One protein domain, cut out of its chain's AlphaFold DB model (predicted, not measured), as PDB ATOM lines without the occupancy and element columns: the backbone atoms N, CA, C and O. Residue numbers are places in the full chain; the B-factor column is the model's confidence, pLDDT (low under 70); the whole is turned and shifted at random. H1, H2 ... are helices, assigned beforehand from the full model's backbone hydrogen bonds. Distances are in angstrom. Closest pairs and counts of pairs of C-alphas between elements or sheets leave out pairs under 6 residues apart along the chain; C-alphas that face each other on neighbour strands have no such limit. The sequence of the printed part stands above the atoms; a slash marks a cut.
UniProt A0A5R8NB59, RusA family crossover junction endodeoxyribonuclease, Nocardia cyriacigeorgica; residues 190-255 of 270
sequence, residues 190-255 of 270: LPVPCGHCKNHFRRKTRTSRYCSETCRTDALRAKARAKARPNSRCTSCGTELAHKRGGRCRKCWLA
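Overview. This is residues 190 to 255 of the 270 residues of the protein "RusA family crossover junction endodeoxyribonuclease" of Nocardia cyriacigeorgica (UniProt A0A5R8NB59). What shape is this? With little regular structure, it is an extended rod: a loop lobe, residues 190 to 212, the helix H1 as shaft, and a second loop lobe, residues 229 to 249, followed by short H2. What is it made of? The 66 printed residues include two named helices, H1 then H2, and no named strand; the class is all helix, with only 22 residues in named elements. How large is it? The radius of gyration of the C-alphas is 18.1 A, and the spans are 53 by 22 by 17 A.

Arrangement. Does anything pair early? Residues 192 to 193 pair antiparallel with residues 200 to 201. How do the helices stand? H1, residues 213 to 228, and H2, residues 250 to 255, are apart; in both, every O i to N i+4 pair is within hydrogen-bond range.

Along the chain. Where is H1? It spans 22.4 A from C-alpha 213 at (66.614, -0.126, 144.739). Where is H2? It spans 8.6 A to C-alpha 255 at (56.597, -21.075, 101.589).

Size, cuts and confidence. Which C-alphas are farthest apart? Those of Lys 204 and Ala 255, 53.5 A. Are there cuts, long links or doubtful residues? The printed part has no cut, the 21-residue link H1 to H2 is long, and no printed residue is under pLDDT 70.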
ATOM      1  N   LEU A 190      50.697  -8.695 152.617       81.69
ATOM      2  CA  LEU A 190      51.031  -9.918 151.897       81.69
ATOM      3  C   LEU A 190      52.372  -9.781 151.145       81.69
ATOM      4  O   LEU A 190      52.553  -8.830 150.370       81.69
ATOM      5  N   PRO A 191      53.316 -10.725 151.331       86.50
ATOM      6  CA  PRO A 191      54.538 -10.770 150.544       86.50
ATOM      7  C   PRO A 191      54.244 -11.109 149.078       86.50
ATOM      8  O   PRO A 191      53.422 -11.973 148.781       86.50
ATOM      9  N   VAL A 192      54.949 -10.458 148.151       87.06
ATOM     10  CA  VAL A 192      54.821 -10.694 146.701       87.06
ATOM     11  C   VAL A 192      56.190 -10.963 146.073       87.06
ATOM     12  O   VAL A 192      57.192 -10.452 146.584       87.06
ATOM     13  N   PRO A 193      56.278 -11.718 144.963       91.56
ATOM     14  CA  PRO A 193      57.552 -11.978 144.303       91.56
ATOM     15  C   PRO A 193      58.117 -10.712 143.645       91.56
ATOM     16  O   PRO A 193      57.428  -9.984 142.925       91.56
ATOM     17  N   CYS A 194      59.409 -10.464 143.851       91.94
ATOM     18  CA  CYS A 194      60.146  -9.384 143.204       91.94
ATOM     19  C   CYS A 194      60.160  -9.564 141.679       91.94
ATOM     20  O   CYS A 194      60.481 -10.632 141.161       91.94
ATOM     21  N   GLY A 195      59.892  -8.491 140.931       89.12
ATOM     22  CA  GLY A 195      59.886  -8.502 139.467       89.12
ATOM     23  C   GLY A 195      61.230  -8.878 138.831       89.12
ATOM     24  O   GLY A 195      61.233  -9.319 137.682       89.12
ATOM     25  N   HIS A 196      62.336  -8.744 139.575       93.44
ATOM     26  CA  HIS A 196      63.694  -9.069 139.137       93.44
ATOM     27  C   HIS A 196      64.194 -10.402 139.717       93.44
ATOM     28  O   HIS A 196      64.230 -11.393 138.994       93.44
ATOM     29  N   CYS A 197      64.515 -10.446 141.015       93.62
ATOM     30  CA  CYS A 197      65.128 -11.612 141.665       93.62
ATOM     31  C   CYS A 197      64.137 -12.705 142.095       93.62
ATOM     32  O   CYS A 197      64.562 -13.731 142.609       93.62
ATOM     33  N   LYS A 198      62.825 -12.488 141.928       93.00
ATOM     34  CA  LYS A 198      61.735 -13.405 142.325       93.00
ATOM     35  C   LYS A 198      61.574 -13.676 143.825       93.00
ATOM     36  O   LYS A 198      60.536 -14.207 144.205       93.00
ATOM     37  N   ASN A 199      62.495 -13.224 144.679       93.69
ATOM     38  CA  ASN A 199      62.337 -13.304 146.135       93.69
ATOM     39  C   ASN A 199      61.080 -12.571 146.614       93.69
ATOM     40  O   ASN A 199      60.726 -11.508 146.093       93.69
ATOM     41  N   HIS A 200      60.423 -13.129 147.627       92.44
ATOM     42  CA  HIS A 200      59.218 -12.553 148.208       92.44
ATOM     43  C   HIS A 200      59.563 -11.375 149.124       92.44
ATOM     44  O   HIS A 200      60.471 -11.465 149.947       92.44
ATOM     45  N   PHE A 201      58.841 -10.262 148.991       92.69
ATOM     46  CA  PHE A 201      59.034  -9.075 149.824       92.69
ATOM     47  C   PHE A 201      57.705  -8.392 150.149       92.69
ATOM     48  O   PHE A 201      56.743  -8.470 149.381       92.69
ATOM     49  N   ARG A 202      57.661  -7.686 151.282       90.06
ATOM     50  CA  ARG A 202      56.527  -6.825 151.636       90.06
ATOM     51  C   ARG A 202      56.682  -5.471 150.957       90.06
ATOM     52  O   ARG A 202      57.729  -4.826 151.042       90.06
ATOM     53  N   ARG A 203      55.641  -5.035 150.255       87.50
ATOM     54  CA  ARG A 203      55.673  -3.782 149.498       87.50
ATOM     55  C   ARG A 203      55.442  -2.588 150.421       87.50
ATOM     56  O   ARG A 203      54.513  -2.597 151.215       87.50
ATOM     57  N   LYS A 204      56.219  -1.516 150.233       84.81
ATOM     58  CA  LYS A 204      55.971  -0.212 150.882       84.81
ATOM     59  C   LYS A 204      54.799   0.547 150.252       84.81
ATOM     60  O   LYS A 204      54.091   1.279 150.925       84.81
ATOM     61  N   THR A 205      54.596   0.373 148.946       83.88
ATOM     62  CA  THR A 205      53.510   0.995 148.179       83.88
ATOM     63  C   THR A 205      52.902  -0.019 147.217       83.88
ATOM     64  O   THR A 205      53.569  -0.956 146.774       83.88
ATOM     65  N   ARG A 206      51.637   0.178 146.831       76.00
ATOM     66  CA  ARG A 206      50.909  -0.754 145.944       76.00
ATOM     67  C   ARG A 206      51.538  -0.907 144.555       76.00
ATOM     68  O   ARG A 206      51.305  -1.909 143.887       76.00
ATOM     69  N   THR A 207      52.336   0.069 144.128       80.56
ATOM     70  CA  THR A 207      53.030   0.084 142.835       80.56
ATOM     71  C   THR A 207      54.448  -0.481 142.901       80.56
ATOM     72  O   THR A 207      55.066  -0.657 141.851       80.56
ATOM     73  N   SER A 208      54.978  -0.780 144.094       86.62
ATOM     74  CA  SER A 208      56.328  -1.327 144.221       86.62
ATOM     75  C   SER A 208      56.407  -2.735 143.632       86.62
ATOM     76  O   SER A 208      55.641  -3.624 144.003       86.62
ATOM     77  N   ARG A 209      57.345  -2.928 142.700       87.88
ATOM     78  CA  ARG A 209      57.576  -4.199 141.994       87.88
ATOM     79  C   ARG A 209      58.881  -4.882 142.392       87.88
ATOM     80  O   ARG A 209      59.104  -6.015 141.980       87.88
ATOM     81  N   TYR A 210      59.751  -4.202 143.135       93.44
ATOM     82  CA  TYR A 210      61.109  -4.659 143.422       93.44
ATOM     83  C   TYR A 210      61.376  -4.614 144.924       93.44
ATOM     84  O   TYR A 210      60.956  -3.671 145.594       93.44
ATOM     85  N   CYS A 211      62.092  -5.616 145.438       93.44
ATOM     86  CA  CYS A 211      62.407  -5.724 146.862       93.44
ATOM     87  C   CYS A 211      63.426  -4.683 147.350       93.44
ATOM     88  O   CYS A 211      63.501  -4.416 148.545       93.44
ATOM     89  N   SER A 212      64.194  -4.084 146.439       94.31
ATOM     90  CA  SER A 212      65.249  -3.114 146.737       94.31
ATOM     91  C   SER A 212      65.508  -2.184 145.546       94.31
ATOM     92  O   SER A 212      65.158  -2.504 144.403       94.31
ATOM     93  N   GLU A 213      66.166  -1.048 145.798       94.38
ATOM     94  CA  GLU A 213      66.614  -0.126 144.739       94.38
ATOM     95  C   GLU A 213      67.661  -0.778 143.819       94.38
ATOM     96  O   GLU A 213      67.682  -0.521 142.614       94.38
ATOM     97  N   THR A 214      68.459  -1.714 144.346       95.62
ATOM     98  CA  THR A 214      69.379  -2.541 143.546       95.62
ATOM     99  C   THR A 214      68.617  -3.383 142.521       95.62
ATOM    100  O   THR A 214      68.843  -3.239 141.323       95.62
ATOM    101  N   CYS A 215      67.603  -4.146 142.951       95.31
ATOM    102  CA  CYS A 215      66.754  -4.924 142.043       95.31
ATOM    103  C   CYS A 215      66.021  -4.054 141.015       95.31
ATOM    104  O   CYS A 215      65.812  -4.483 139.879       95.31
ATOM    105  N   ARG A 216      65.615  -2.835 141.391       94.62
ATOM    106  CA  ARG A 216      65.013  -1.879 140.454       94.62
ATOM    107  C   ARG A 216      66.014  -1.448 139.385       94.62
ATOM    108  O   ARG A 216      65.683  -1.478 138.199       94.62
ATOM    109  N   THR A 217      67.216  -1.063 139.798       95.69
ATOM    110  CA  THR A 217      68.284  -0.612 138.899       95.69
ATOM    111  C   THR A 217      68.705  -1.726 137.945       95.69
ATOM    112  O   THR A 217      68.794  -1.506 136.735       95.69
ATOM    113  N   ASP A 218      68.868  -2.946 138.449       94.56
ATOM    114  CA  ASP A 218      69.250  -4.099 137.635       94.56
ATOM    115  C   ASP A 218      68.145  -4.516 136.662       94.56
ATOM    116  O   ASP A 218      68.427  -4.820 135.503       94.56
ATOM    117  N   ALA A 219      66.872  -4.419 137.059       93.88
ATOM    118  CA  ALA A 219      65.753  -4.615 136.140       93.88
ATOM    119  C   ALA A 219      65.739  -3.577 135.004       93.88
ATOM    120  O   ALA A 219      65.487  -3.928 133.845       93.88
ATOM    121  N   LEU A 220      66.025  -2.304 135.305       92.62
ATOM    122  CA  LEU A 220      66.129  -1.250 134.291       92.62
ATOM    123  C   LEU A 220      67.303  -1.507 133.338       92.62
ATOM    124  O   LEU A 220      67.122  -1.424 132.122       92.62
ATOM    125  N   ARG A 221      68.467  -1.904 133.866       93.44
ATOM    126  CA  ARG A 221      69.637  -2.302 133.065       93.44
ATOM    127  C   ARG A 221      69.333  -3.510 132.183       93.44
ATOM    128  O   ARG A 221      69.633  -3.479 130.993       93.44
ATOM    129  N   ALA A 222      68.688  -4.545 132.718       90.81
ATOM    130  CA  ALA A 222      68.286  -5.726 131.957       90.81
ATOM    131  C   ALA A 222      67.316  -5.364 130.821       90.81
ATOM    132  O   ALA A 222      67.474  -5.834 129.692       90.81
ATOM    133  N   LYS A 223      66.357  -4.464 131.078       90.06
ATOM    134  CA  LYS A 223      65.433  -3.957 130.055       90.06
ATOM    135  C   LYS A 223      66.155  -3.138 128.982       90.06
ATOM    136  O   LYS A 223      65.859  -3.306 127.801       90.06
ATOM    137  N   ALA A 224      67.101  -2.283 129.371       91.38
ATOM    138  CA  ALA A 224      67.925  -1.521 128.435       91.38
ATOM    139  C   ALA A 224      68.771  -2.452 127.553       91.38
ATOM    140  O   ALA A 224      68.721  -2.330 126.331       91.38
ATOM    141  N   ARG A 225      69.434  -3.457 128.145       89.75
ATOM    142  CA  ARG A 225      70.162  -4.508 127.411       89.75
ATOM    143  C   ARG A 225      69.241  -5.236 126.431       89.75
ATOM    144  O   ARG A 225      69.568  -5.343 125.256       89.75
ATOM    145  N   ALA A 226      68.050  -5.657 126.859       86.12
ATOM    146  CA  ALA A 226      67.072  -6.300 125.976       86.12
ATOM    147  C   ALA A 226      66.590  -5.381 124.832       86.12
ATOM    148  O   ALA A 226      66.353  -5.842 123.710       86.12
ATOM    149  N   LYS A 227      66.470  -4.070 125.078       86.88
ATOM    150  CA  LYS A 227      66.134  -3.078 124.045       86.88
ATOM    151  C   LYS A 227      67.295  -2.831 123.075       86.88
ATOM    152  O   LYS A 227      67.019  -2.628 121.899       86.88
ATOM    153  N   ALA A 228      68.540  -2.914 123.534       87.56
ATOM    154  CA  ALA A 228      69.737  -2.771 122.705       87.56
ATOM    155  C   ALA A 228      70.067  -4.024 121.875       87.56
ATOM    156  O   ALA A 228      70.772  -3.916 120.879       87.56
ATOM    157  N   ARG A 229      69.548  -5.208 122.244       87.00
ATOM    158  CA  ARG A 229      69.723  -6.425 121.431       87.00
ATOM    159  C   ARG A 229      69.218  -6.186 120.000       87.00
ATOM    160  O   ARG A 229      68.108  -5.653 119.872       87.00
ATOM    161  N   PRO A 230      69.965  -6.596 118.963       87.75
ATOM    162  CA  PRO A 230      69.496  -6.504 117.585       87.75
ATOM    163  C   PRO A 230      68.218  -7.324 117.406       87.75
ATOM    164  O   PRO A 230      67.894  -8.194 118.230       87.75
ATOM    165  N   ASN A 231      67.468  -7.035 116.344       91.31
ATOM    166  CA  ASN A 231      66.349  -7.897 116.012       91.31
ATOM    167  C   ASN A 231      66.856  -9.293 115.636       91.31
ATOM    168  O   ASN A 231      67.999  -9.484 115.220       91.31
ATOM    169  N   SER A 232      66.009 -10.300 115.841       91.06
ATOM    170  CA  SER A 232      66.381 -11.667 115.482       91.06
ATOM    171  C   SER A 232      66.415 -11.825 113.966       91.06
ATOM    172  O   SER A 232      65.647 -11.170 113.265       91.06
ATOM    173  N   ARG A 233      67.253 -12.730 113.462       94.06
ATOM    174  CA  ARG A 233      67.275 -13.111 112.045       94.06
ATOM    175  C   ARG A 233      66.340 -14.290 111.782       94.06
ATOM    176  O   ARG A 233      66.094 -15.100 112.674       94.06
ATOM    177  N   CYS A 234      65.817 -14.356 110.563       91.94
ATOM    178  CA  CYS A 234      65.037 -15.476 110.062       91.94
ATOM    179  C   CYS A 234      65.888 -16.747 110.079       91.94
ATOM    180  O   CYS A 234      66.983 -16.745 109.520       91.94
ATOM    181  N   THR A 235      65.371 -17.832 110.651       91.75
ATOM    182  CA  THR A 235      66.087 -19.117 110.707       91.75
ATOM    183  C   THR A 235      66.261 -19.787 109.341       91.75
ATOM    184  O   THR A 235      67.147 -20.615 109.209       91.75
ATOM    185  N   SER A 236      65.458 -19.430 108.331       89.69
ATOM    186  CA  SER A 236      65.533 -20.030 106.984       89.69
ATOM    187  C   SER A 236      66.326 -19.199 105.974       89.69
ATOM    188  O   SER A 236      66.972 -19.758 105.105       89.69
ATOM    189  N   CYS A 237      66.267 -17.865 106.050       91.38
ATOM    190  CA  CYS A 237      66.860 -16.987 105.026       91.38
ATOM    191  C   CYS A 237      67.798 -15.907 105.582       91.38
ATOM    192  O   CYS A 237      68.244 -15.036 104.843       91.38
ATOM    193  N   GLY A 238      68.039 -15.874 106.897       90.31
ATOM    194  CA  GLY A 238      68.967 -14.931 107.534       90.31
ATOM    195  C   GLY A 238      68.532 -13.457 107.556       90.31
ATOM    196  O   GLY A 238      69.191 -12.638 108.208       90.31
ATOM    197  N   THR A 239      67.424 -13.098 106.899       93.06
ATOM    198  CA  THR A 239      66.882 -11.729 106.880       93.06
ATOM    199  C   THR A 239      66.500 -11.266 108.282       93.06
ATOM    200  O   THR A 239      65.927 -12.028 109.062       93.06
ATOM    201  N   GLU A 240      66.787 -10.008 108.611       93.44
ATOM    202  CA  GLU A 240      66.400  -9.412 109.888       93.44
ATOM    203  C   GLU A 240      64.866  -9.335 110.031       93.44
ATOM    204  O   GLU A 240      64.152  -8.938 109.109       93.44
ATOM    205  N   LEU A 241      64.343  -9.752 111.186       91.06
ATOM    206  CA  LEU A 241      62.913  -9.723 111.493       91.06
ATOM    207  C   LEU A 241      62.520  -8.398 112.156       91.06
ATOM    208  O   LEU A 241      63.325  -7.738 112.797       91.06
ATOM    209  N   ALA A 242      61.234  -8.051 112.113       88.81
ATOM    210  CA  ALA A 242      60.705  -6.877 112.818       88.81
ATOM    211  C   ALA A 242      60.581  -7.069 114.348       88.81
ATOM    212  O   ALA A 242      60.082  -6.199 115.060       88.81
ATOM    213  N   HIS A 243      60.977  -8.232 114.872       84.88
ATOM    214  CA  HIS A 243      60.870  -8.572 116.286       84.88
ATOM    215  C   HIS A 243      62.099  -9.333 116.776       84.88
ATOM    216  O   HIS A 243      62.889  -9.848 115.993       84.88
ATOM    217  N   LYS A 244      62.217  -9.470 118.099       84.31
ATOM    218  CA  LYS A 244      63.377 -10.083 118.769       84.31
ATOM    219  C   LYS A 244      63.165 -11.527 119.235       84.31
ATOM    220  O   LYS A 244      64.040 -12.088 119.881       84.31
ATOM    221  N   ARG A 245      61.985 -12.101 118.978       85.62
ATOM    222  CA  ARG A 245      61.567 -13.418 119.497       85.62
ATOM    223  C   ARG A 245      62.177 -14.619 118.754       85.62
ATOM    224  O   ARG A 245      61.942 -15.739 119.186       85.62
ATOM    225  N   GLY A 246      62.959 -14.406 117.691       86.62
ATOM    226  CA  GLY A 246      63.415 -15.489 116.811       86.62
ATOM    227  C   GLY A 246      62.305 -16.001 115.891       86.62
ATOM    228  O   GLY A 246      61.176 -15.512 115.945       86.62
ATOM    229  N   GLY A 247      62.632 -16.971 115.038       89.06
ATOM    230  CA  GLY A 247      61.683 -17.650 114.150       89.06
ATOM    231  C   GLY A 247      61.906 -17.356 112.667       89.06
ATOM    232  O   GLY A 247      62.986 -16.934 112.254       89.06
ATOM    233  N   ARG A 248      60.872 -17.591 111.854       89.19
ATOM    234  CA  ARG A 248      60.907 -17.388 110.398       89.19
ATOM    235  C   ARG A 248      60.215 -16.094 109.989       89.19
ATOM    236  O   ARG A 248      59.265 -15.655 110.636       89.19
ATOM    237  N   CYS A 249      60.664 -15.493 108.889       90.44
ATOM    238  CA  CYS A 249      59.957 -14.374 108.278       90.44
ATOM    239  C   CYS A 249      58.645 -14.860 107.638       90.44
ATOM    240  O   CYS A 249      58.495 -16.039 107.316       90.44
ATOM    241  N   ARG A 250      57.695 -13.943 107.414       89.31
ATOM    242  CA  ARG A 250      56.381 -14.277 106.837       89.31
ATOM    243  C   ARG A 250      56.492 -14.991 105.486       89.31
ATOM    244  O   ARG A 250      55.717 -15.900 105.236       89.31
ATOM    245  N   LYS A 251      57.461 -14.606 104.645       90.12
ATOM    246  CA  LYS A 251      57.693 -15.236 103.336       90.12
ATOM    247  C   LYS A 251      58.120 -16.699 103.485       90.12
ATOM    248  O   LYS A 251      57.466 -17.567 102.928       90.12
ATOM    249  N   CYS A 252      59.143 -16.976 104.298       88.44
ATOM    250  CA  CYS A 252      59.598 -18.345 104.564       88.44
ATOM    251  C   CYS A 252      58.534 -19.185 105.277       88.44
ATOM    252  O   CYS A 252      58.428 -20.376 105.021       88.44
ATOM    253  N   TRP A 253      57.729 -18.578 106.155       89.31
ATOM    254  CA  TRP A 253      56.638 -19.297 106.807       89.31
ATOM    255  C   TRP A 253      55.505 -19.666 105.843       89.31
ATOM    256  O   TRP A 253      54.956 -20.752 105.965       89.31
ATOM    257  N   LEU A 254      55.175 -18.798 104.882       88.69
ATOM    258  CA  LEU A 254      54.184 -19.101 103.843       88.69
ATOM    259  C   LEU A 254      54.687 -20.142 102.836       88.69
ATOM    260  O   LEU A 254      53.882 -20.918 102.339       88.69
ATOM    261  N   ALA A 255      55.989 -20.140 102.535       86.56
ATOM    262  CA  ALA A 255      56.597 -21.075 101.589       86.56
ATOM    263  C   ALA A 255      56.621 -22.519 102.115       86.56
ATOM    264  O   ALA A 255      56.408 -23.450 101.351       86.56
TER     265      ALA A 255